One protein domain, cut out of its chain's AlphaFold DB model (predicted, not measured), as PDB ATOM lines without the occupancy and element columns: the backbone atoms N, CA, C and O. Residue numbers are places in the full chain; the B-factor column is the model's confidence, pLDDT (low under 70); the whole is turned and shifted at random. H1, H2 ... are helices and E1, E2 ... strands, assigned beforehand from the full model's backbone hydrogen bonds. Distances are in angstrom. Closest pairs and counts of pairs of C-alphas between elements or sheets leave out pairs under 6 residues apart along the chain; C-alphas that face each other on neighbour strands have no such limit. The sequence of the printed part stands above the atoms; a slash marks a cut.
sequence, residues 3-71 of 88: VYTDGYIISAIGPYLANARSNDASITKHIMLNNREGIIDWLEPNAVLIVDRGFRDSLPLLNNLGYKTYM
ATOM      1  N   VAL A   3     206.163 198.383 152.588       89.62
ATOM      2  CA  VAL A   3     206.122 197.999 153.999       89.62
ATOM      3  C   VAL A   3     206.354 199.250 154.822       89.62
ATOM      4  O   VAL A   3     207.236 200.044 154.494       89.62
ATOM      5  N   TYR A   4     205.549 199.433 155.859       88.44
ATOM      6  CA  TYR A   4     205.687 200.557 156.769       88.44
ATOM      7  C   TYR A   4     206.708 200.264 157.871       88.44
ATOM      8  O   TYR A   4     207.176 199.137 158.037       88.44
ATOM      9  N   THR A   5     207.080 201.289 158.633       88.94
ATOM     10  CA  THR A   5     208.129 201.196 159.662       88.94
ATOM     11  C   THR A   5     207.782 200.258 160.819       88.94
ATOM     12  O   THR A   5     208.673 199.831 161.544       88.94
ATOM     13  N   ASP A   6     206.504 199.931 160.993       93.75
ATOM     14  CA  ASP A   6     205.991 198.970 161.977       93.75
ATOM     15  C   ASP A   6     205.963 197.518 161.457       93.75
ATOM     16  O   ASP A   6     205.566 196.603 162.178       93.75
ATOM     17  N   GLY A   7     206.409 197.292 160.218       92.25
ATOM     18  CA  GLY A   7     206.497 195.973 159.598       92.25
ATOM     19  C   GLY A   7     205.229 195.521 158.873       92.25
ATOM     20  O   GLY A   7     205.232 194.431 158.296       92.25
ATOM     21  N   TYR A   8     204.165 196.328 158.840       93.44
ATOM     22  CA  TYR A   8     202.962 195.975 158.089       93.44
ATOM     23  C   TYR A   8     203.149 196.216 156.589       93.44
ATOM     24  O   TYR A   8     203.626 197.261 156.143       93.44
ATOM     25  N   ILE A   9     202.739 195.228 155.791       92.94
ATOM     26  CA  ILE A   9     202.685 195.344 154.333       92.94
ATOM     27  C   ILE A   9     201.439 196.148 153.978       92.94
ATOM     28  O   ILE A   9     200.325 195.719 154.271       92.94
ATOM     29  N   ILE A  10     201.627 197.284 153.313       89.38
ATOM     30  CA  ILE A  10     200.509 198.131 152.891       89.38
ATOM     31  C   ILE A  10     200.068 197.788 151.464       89.38
ATOM     32  O   ILE A  10     198.883 197.829 151.148       89.38
ATOM     33  N   SER A  11     201.011 197.422 150.591       90.50
ATOM     34  CA  SER A  11     200.697 197.088 149.200       90.50
ATOM     35  C   SER A  11     201.724 196.151 148.559       90.50
ATOM     36  O   SER A  11     202.923 196.172 148.861       90.50
ATOM     37  N   ALA A  12     201.254 195.345 147.609       91.06
ATOM     38  CA  ALA A  12     202.073 194.545 146.713       91.06
ATOM     39  C   ALA A  12     201.799 194.929 145.250       91.06
ATOM     40  O   ALA A  12     201.008 194.293 144.561       91.06
ATOM     41  N   ILE A  13     202.504 195.953 144.761       90.56
ATOM     42  CA  ILE A  13     202.403 196.396 143.364       90.56
ATOM     43  C   ILE A  13     203.024 195.341 142.433       90.56
ATOM     44  O   ILE A  13     204.242 195.151 142.435       90.56
ATOM     45  N   GLY A  14     202.206 194.681 141.613       86.44
ATOM     46  CA  GLY A  14     202.637 193.636 140.671       86.44
ATOM     47  C   GLY A  14     201.656 192.460 140.638       86.44
ATOM     48  O   GLY A  14     200.707 192.456 141.417       86.44
ATOM     49  N   PRO A  15     201.819 191.479 139.735       88.62
ATOM     50  CA  PRO A  15     203.093 190.870 139.338       88.62
ATOM     51  C   PRO A  15     203.776 191.517 138.125       88.62
ATOM     52  O   PRO A  15     203.123 192.041 137.226       88.62
ATOM     53  N   TYR A  16     205.107 191.422 138.082       91.00
ATOM     54  CA  TYR A  16     205.926 191.766 136.916       91.00
ATOM     55  C   TYR A  16     206.502 190.490 136.298       91.00
ATOM     56  O   TYR A  16     206.788 189.522 137.001       91.00
ATOM     57  N   LEU A  17     206.660 190.473 134.974       91.81
ATOM     58  CA  LEU A  17     207.233 189.325 134.269       91.81
ATOM     59  C   LEU A  17     208.710 189.162 134.635       91.81
ATOM     60  O   LEU A  17     209.463 190.121 134.542       91.81
ATOM     61  N   ALA A  18     209.155 187.946 134.949       88.00
ATOM     62  CA  ALA A  18     210.566 187.653 135.209       88.00
ATOM     63  C   ALA A  18     211.384 187.613 133.901       88.00
ATOM     64  O   ALA A  18     211.820 186.559 133.443       88.00
ATOM     65  N   ASN A  19     211.542 188.765 133.252       90.19
ATOM     66  CA  ASN A  19     212.308 188.924 132.019       90.19
ATOM     67  C   ASN A  19     213.315 190.076 132.135       90.19
ATOM     68  O   ASN A  19     213.211 190.931 133.010       90.19
ATOM     69  N   ALA A  20     214.270 190.137 131.203       83.06
ATOM     70  CA  ALA A  20     215.330 191.150 131.213       83.06
ATOM     71  C   ALA A  20     214.821 192.607 131.143       83.06
ATOM     72  O   ALA A  20     215.570 193.533 131.443       83.06
ATOM     73  N   ARG A  21     213.559 192.827 130.743       86.69
ATOM     74  CA  ARG A  21     212.942 194.161 130.657       86.69
ATOM     75  C   ARG A  21     212.308 194.616 131.968       86.69
ATOM     76  O   ARG A  21     212.051 195.808 132.106       86.69
ATOM     77  N   SER A  22     212.065 193.709 132.911       90.44
ATOM     78  CA  SER A  22     211.399 193.987 134.190       90.44
ATOM     79  C   SER A  22     212.384 193.784 135.341       90.44
ATOM     80  O   SER A  22     212.175 192.959 136.225       90.44
ATOM     81  N   ASN A  23     213.503 194.504 135.282       92.50
ATOM     82  CA  ASN A  23     214.447 194.565 136.389       92.50
ATOM     83  C   ASN A  23     213.993 195.613 137.418       92.50
ATOM     84  O   ASN A  23     213.070 196.391 137.169       92.50
ATOM     85  N   ASP A  24     214.660 195.657 138.568       92.62
ATOM     86  CA  ASP A  24     214.288 196.544 139.674       92.62
ATOM     87  C   ASP A  24     214.226 198.021 139.256       92.62
ATOM     88  O   ASP A  24     213.278 198.742 139.589       92.62
ATOM     89  N   ALA A  25     215.194 198.474 138.454       94.81
ATOM     90  CA  ALA A  25     215.229 199.841 137.956       94.81
ATOM     91  C   ALA A  25     214.068 200.150 136.997       94.81
ATOM     92  O   ALA A  25     213.447 201.208 137.116       94.81
ATOM     93  N   SER A  26     213.754 199.265 136.048       95.19
ATOM     94  CA  SER A  26     212.668 199.490 135.087       95.19
ATOM     95  C   SER A  26     211.294 199.407 135.748       95.19
ATOM     96  O   SER A  26     210.435 200.244 135.463       95.19
ATOM     97  N   ILE A  27     211.114 198.485 136.694       94.88
ATOM     98  CA  ILE A  27     209.908 198.383 137.522       94.88
ATOM     99  C   ILE A  27     209.721 199.659 138.345       94.88
ATOM    100  O   ILE A  27     208.638 200.240 138.339       94.88
ATOM    101  N   THR A  28     210.777 200.157 138.990       94.56
ATOM    102  CA  THR A  28     210.714 201.397 139.783       94.56
ATOM    103  C   THR A  28     210.349 202.598 138.927       94.56
ATOM    104  O   THR A  28     209.487 203.387 139.309       94.56
ATOM    105  N   LYS A  29     210.946 202.721 137.734       95.62
ATOM    106  CA  LYS A  29     210.584 203.777 136.778       95.62
ATOM    107  C   LYS A  29     209.111 203.703 136.403       95.62
ATOM    108  O   LYS A  29     208.435 204.725 136.418       95.62
ATOM    109  N   HIS A  30     208.615 202.506 136.098       94.88
ATOM    110  CA  HIS A  30     207.208 202.291 135.778       94.88
ATOM    111  C   HIS A  30     206.288 202.686 136.943       94.88
ATOM    112  O   HIS A  30     205.286 203.360 136.718       94.88
ATOM    113  N   ILE A  31     206.634 202.313 138.177       94.56
ATOM    114  CA  ILE A  31     205.858 202.657 139.375       94.56
ATOM    115  C   ILE A  31     205.787 204.174 139.566       94.56
ATOM    116  O   ILE A  31     204.688 204.714 139.684       94.56
ATOM    117  N   MET A  32     206.936 204.852 139.534       94.88
ATOM    118  CA  MET A  32     207.029 206.291 139.788       94.88
ATOM    119  C   MET A  32     206.381 207.116 138.672       94.88
ATOM    120  O   MET A  32     205.548 207.968 138.950       94.88
ATOM    121  N   LEU A  33     206.688 206.837 137.400       95.19
ATOM    122  CA  LEU A  33     206.155 207.617 136.271       95.19
ATOM    123  C   LEU A  33     204.632 207.548 136.151       95.19
ATOM    124  O   LEU A  33     204.012 208.504 135.700       95.19
ATOM    125  N   ASN A  34     204.036 206.418 136.531       94.56
ATOM    126  CA  ASN A  34     202.592 206.220 136.432       94.56
ATOM    127  C   ASN A  34     201.868 206.479 137.760       94.56
ATOM    128  O   ASN A  34     200.691 206.140 137.857       94.56
ATOM    129  N   ASN A  35     202.570 206.998 138.778       93.50
ATOM    130  CA  ASN A  35     202.077 207.146 140.150       93.50
ATOM    131  C   ASN A  35     201.247 205.926 140.603       93.50
ATOM    132  O   ASN A  35     200.090 206.046 141.014       93.50
ATOM    133  N   ARG A  36     201.793 204.714 140.415       94.00
ATOM    134  CA  ARG A  36     201.040 203.473 140.660       94.00
ATOM    135  C   ARG A  36     200.595 203.438 142.119       94.00
ATOM    136  O   ARG A  36     201.425 203.564 143.010       94.00
ATOM    137  N   GLU A  37     199.292 203.258 142.323       91.12
ATOM    138  CA  GLU A  37     198.650 203.253 143.648       91.12
ATOM    139  C   GLU A  37     198.862 204.544 144.462       91.12
ATOM    140  O   GLU A  37     198.745 204.531 145.683       91.12
ATOM    141  N   GLY A  38     199.146 205.667 143.795       91.38
ATOM    142  CA  GLY A  38     199.327 206.957 144.461       91.38
ATOM    143  C   GLY A  38     200.638 207.072 145.235       91.38
ATOM    144  O   GLY A  38     200.740 207.907 146.121       91.38
ATOM    145  N   ILE A  39     201.645 206.241 144.947       90.00
ATOM    146  CA  ILE A  39     202.888 206.184 145.732       90.00
ATOM    147  C   ILE A  39     203.608 207.536 145.881       90.00
ATOM    148  O   ILE A  39     204.240 207.771 146.906       90.00
ATOM    149  N   ILE A  40     203.519 208.430 144.890       90.62
ATOM    150  CA  ILE A  40     204.103 209.777 144.968       90.62
ATOM    151  C   ILE A  40     203.418 210.585 146.069       90.62
ATOM    152  O   ILE A  40     204.092 211.308 146.789       90.62
ATOM    153  N   ASP A  41     202.108 210.413 146.242       89.81
ATOM    154  CA  ASP A  41     201.314 211.134 147.240       89.81
ATOM    155  C   ASP A  41     201.663 210.705 148.678       89.81
ATOM    156  O   ASP A  41     201.265 211.351 149.642       89.81
ATOM    157  N   TRP A  42     202.408 209.605 148.826       86.50
ATOM    158  CA  TRP A  42     202.851 209.052 150.106       86.50
ATOM    159  C   TRP A  42     204.275 209.491 150.449       86.50
ATOM    160  O   TRP A  42     204.742 209.262 151.565       86.50
ATOM    161  N   LEU A  43     204.989 210.073 149.482       89.44
ATOM    162  CA  LEU A  43     206.339 210.574 149.657       89.44
ATOM    163  C   LEU A  43     206.292 212.070 149.933       89.44
ATOM    164  O   LEU A  43     205.694 212.847 149.194       89.44
ATOM    165  N   GLU A  44     206.998 212.480 150.980       89.94
ATOM    166  CA  GLU A  44     207.194 213.897 151.247       89.94
ATOM    167  C   GLU A  44     207.953 214.572 150.090       89.94
ATOM    168  O   GLU A  44     208.883 213.984 149.514       89.94
ATOM    169  N   PRO A  45     207.629 215.835 149.760       88.25
ATOM    170  CA  PRO A  45     208.420 216.612 148.820       88.25
ATOM    171  C   PRO A  45     209.899 216.644 149.235       88.25
ATOM    172  O   PRO A  45     210.240 217.012 150.358       88.25
ATOM    173  N   ASN A  46     210.798 216.311 148.304       90.19
ATOM    174  CA  ASN A  46     212.245 216.183 148.539       90.19
ATOM    175  C   ASN A  46     212.655 215.052 149.500       90.19
ATOM    176  O   ASN A  46     213.734 215.121 150.103       90.19
ATOM    177  N   ALA A  47     211.827 214.011 149.636       92.81
ATOM    178  CA  ALA A  47     212.173 212.820 150.401       92.81
ATOM    179  C   ALA A  47     213.547 212.249 150.011       92.81
ATOM    180  O   ALA A  47     213.995 212.315 148.858       92.81
ATOM    181  N   VAL A  48     214.208 211.669 151.013       94.75
ATOM    182  CA  VAL A  48     215.467 210.948 150.846       94.75
ATOM    183  C   VAL A  48     215.157 209.495 150.506       94.75
ATOM    184  O   VAL A  48     214.522 208.792 151.286       94.75
ATOM    185  N   LEU A  49     215.629 209.042 149.348       93.81
ATOM    186  CA  LEU A  49     215.482 207.670 148.879       93.81
ATOM    187  C   LEU A  49     216.826 206.954 148.971       93.81
ATOM    188  O   LEU A  49     217.777 207.302 148.270       93.81
ATOM    189  N   ILE A  50     216.897 205.937 149.824       92.69
ATOM    190  CA  ILE A  50     218.051 205.042 149.912       92.69
ATOM    191  C   ILE A  50     217.740 203.819 149.061       92.69
ATOM    192  O   ILE A  50     216.739 203.143 149.291       92.69
ATOM    193  N   VAL A  51     218.576 203.546 148.065       92.38
ATOM    194  CA  VAL A  51     218.340 202.461 147.111       92.38
ATOM    195  C   VAL A  51     219.514 201.494 147.038       92.38
ATOM    196  O   VAL A  51     220.671 201.874 147.206       92.38
ATOM    197  N   ASP A  52     219.207 200.234 146.743       90.31
ATOM    198  CA  ASP A  52     220.204 199.205 146.451       90.31
ATOM    199  C   ASP A  52     220.730 199.324 145.001       90.31
ATOM    200  O   ASP A  52     220.160 200.009 144.146       90.31
ATOM    201  N   ARG A  53     221.819 198.622 144.681       88.25
ATOM    202  CA  ARG A  53     222.500 198.637 143.381       88.25
ATOM    203  C   ARG A  53     221.598 198.275 142.207       88.25
ATOM    204  O   ARG A  53     221.798 198.832 141.126       88.25
ATOM    205  N   GLY A  54     220.633 197.373 142.393       89.62
ATOM    206  CA  GLY A  54     219.677 196.974 141.347       89.62
ATOM    207  C   GLY A  54     218.842 198.142 140.802       89.62
ATOM    208  O   GLY A  54     218.374 198.104 139.667       89.62
ATOM    209  N   PHE A  55     218.738 199.227 141.571       93.56
ATOM    210  CA  PHE A  55     217.976 200.427 141.237       93.56
ATOM    211  C   PHE A  55     218.836 201.546 140.645       93.56
ATOM    212  O   PHE A  55     218.317 202.612 140.331       93.56
ATOM    213  N   ARG A  56     220.144 201.341 140.457       93.12
ATOM    214  CA  ARG A  56     221.071 202.382 139.977       93.12
ATOM    215  C   ARG A  56     220.561 203.125 138.742       93.12
ATOM    216  O   ARG A  56     220.663 204.346 138.666       93.12
ATOM    217  N   ASP A  57     219.978 202.402 137.793       95.38
ATOM    218  CA  ASP A  57     219.529 203.000 136.536       95.38
ATOM    219  C   ASP A  57     218.244 203.830 136.688       95.38
ATOM    220  O   ASP A  57     217.873 204.540 135.750       95.38
ATOM    221  N   SER A  58     217.542 203.767 137.829       96.06
ATOM    222  CA  SER A  58     216.386 204.622 138.142       96.06
ATOM    223  C   SER A  58     216.772 205.941 138.812       96.06
ATOM    224  O   SER A  58     215.971 206.875 138.772       96.06
ATOM    225  N   LEU A  59     218.002 206.074 139.324       96.00
ATOM    226  CA  LEU A  59     218.476 207.276 140.020       96.00
ATOM    227  C   LEU A  59     218.255 208.583 139.240       96.00
ATOM    228  O   LEU A  59     217.749 209.531 139.840       96.00
ATOM    229  N   PRO A  60     218.553 208.679 137.925       97.06
ATOM    230  CA  PRO A  60     218.323 209.922 137.189       97.06
ATOM    231  C   PRO A  60     216.850 210.344 137.182       97.06
ATOM    232  O   PRO A  60     216.551 211.523 137.328       97.06
ATOM    233  N   LEU A  61     215.925 209.384 137.064       96.69
ATOM    234  CA  LEU A  61     214.494 209.676 137.128       96.69
ATOM    235  C   LEU A  61     214.108 210.185 138.518       96.69
ATOM    236  O   LEU A  61     213.419 211.191 138.622       96.69
ATOM    237  N   LEU A  62     214.538 209.492 139.572       95.88
ATOM    238  CA  LEU A  62     214.190 209.844 140.948       95.88
ATOM    239  C   LEU A  62     214.693 211.249 141.315       95.88
ATOM    240  O   LEU A  62     213.941 212.032 141.887       95.88
ATOM    241  N   ASN A  63     215.915 211.597 140.904       96.25
ATOM    242  CA  ASN A  63     216.457 212.944 141.088       96.25
ATOM    243  C   ASN A  63     215.687 213.993 140.268       96.25
ATOM    244  O   ASN A  63     215.404 215.074 140.775       96.25
ATOM    245  N   ASN A  64     215.287 213.673 139.031       95.81
ATOM    246  CA  ASN A  64     214.463 214.571 138.210       95.81
ATOM    247  C   ASN A  64     213.063 214.807 138.800       95.81
ATOM    248  O   ASN A  64     212.481 215.862 138.573       95.81
ATOM    249  N   LEU A  65     212.532 213.848 139.563       94.19
ATOM    250  CA  LEU A  65     211.286 213.996 140.322       94.19
ATOM    251  C   LEU A  65     211.466 214.822 141.613       94.19
ATOM    252  O   LEU A  65     210.495 215.044 142.329       94.19
ATOM    253  N   GLY A  66     212.682 215.295 141.905       95.00
ATOM    254  CA  GLY A  66     212.991 216.148 143.055       95.00
ATOM    255  C   GLY A  66     213.418 215.392 144.313       95.00
ATOM    256  O   GLY A  66     213.631 216.015 145.352       95.00
ATOM    257  N   TYR A  67     213.570 214.068 144.253       95.94
ATOM    258  CA  TYR A  67     214.021 213.283 145.400       95.94
ATOM    259  C   TYR A  67     215.536 213.309 145.548       95.94
ATOM    260  O   TYR A  67     216.273 213.342 144.564       95.94
ATOM    261  N   LYS A  68     216.018 213.222 146.789       95.81
ATOM    262  CA  LYS A  68     217.447 213.038 147.064       95.81
ATOM    263  C   LYS A  68     217.750 211.552 147.107       95.81
ATOM    264  O   LYS A  68     217.299 210.868 148.021       95.81
ATOM    265  N   THR A  69     218.520 211.043 146.155       94.56
ATOM    266  CA  THR A  69     218.863 209.618 146.136       94.56
ATOM    267  C   THR A  69     220.248 209.329 146.693       94.56
ATOM    268  O   THR A  69     221.218 209.964 146.279       94.56
ATOM    269  N   TYR A  70     220.357 208.295 147.523       92.69
ATOM    270  CA  TYR A  70     221.625 207.743 147.993       92.69
ATOM    271  C   TYR A  70     221.674 206.245 147.709       92.69
ATOM    272  O   TYR A  70     220.683 205.534 147.861       92.69
ATOM    273  N   MET A  71     222.843 205.762 147.306       89.94
ATOM    274  CA  MET A  71     223.119 204.339 147.154       89.94
ATOM    275  C   MET A  71     224.285 204.012 148.087       89.94
ATOM    276  O   MET A  71     225.365 204.573 147.878       89.94
TER     277      MET A  71
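What this domain is: This is residues 3 to 71 of the 88 residues of the protein "Hypothetical protein" of Rotaria socialis (UniProt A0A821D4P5). Two short parallel strands, E2 and E3, have H3 packed on E3, H1 side by side with H3, and H2 at a corner from H1; residues 4 to 10 stick out. The 69 printed residues include E1, H1, H2, E2, H3, E3 in chain order, class mixed. The whole is compact, radius of gyration of the C-alphas 12.3 A, spanning 32 by 28 by 21 A.

How they stand to each other: E2, residues 48 to 50, and E3, residues 68 to 70, are parallel; N 49 and O 68, 2.8 A apart, are within hydrogen-bond range. H3, residues 53 to 64, joins them in a strand-helix-strand unit, a helix between parallel neighbour strands, its crossover right-handed. H1, residues 24 to 33, touches H3 at a shallow tilt of 24 degrees, the same way; their closest C-alphas, Ala 25 and Phe 55, are 4.3 A apart. H2, residues 36 to 42, and H1 touch only at the corner, closest C-alphas Met 32 and Ile 40, 6.9 A. Every O i to N i+4 pair is within hydrogen-bond range in H1, 0 of 3 in H2, 3 of 8 in H3; for O i to N i+3, 3 of 4 in H2, 6 of 9 in H3.

Where its parts are: E1, residues 9 to 11, pairs with no named strand and begins at C-alpha 9 (202.685, 195.344, 154.333); E3 ends at C-alpha 70 (221.625, 207.743, 147.993). H3 is 18.6 A long, H1 14.2 A.

The domain as a whole: The printed part has no cut; the link E1 to H1 is long. No printed residue is under 70 in pLDDT.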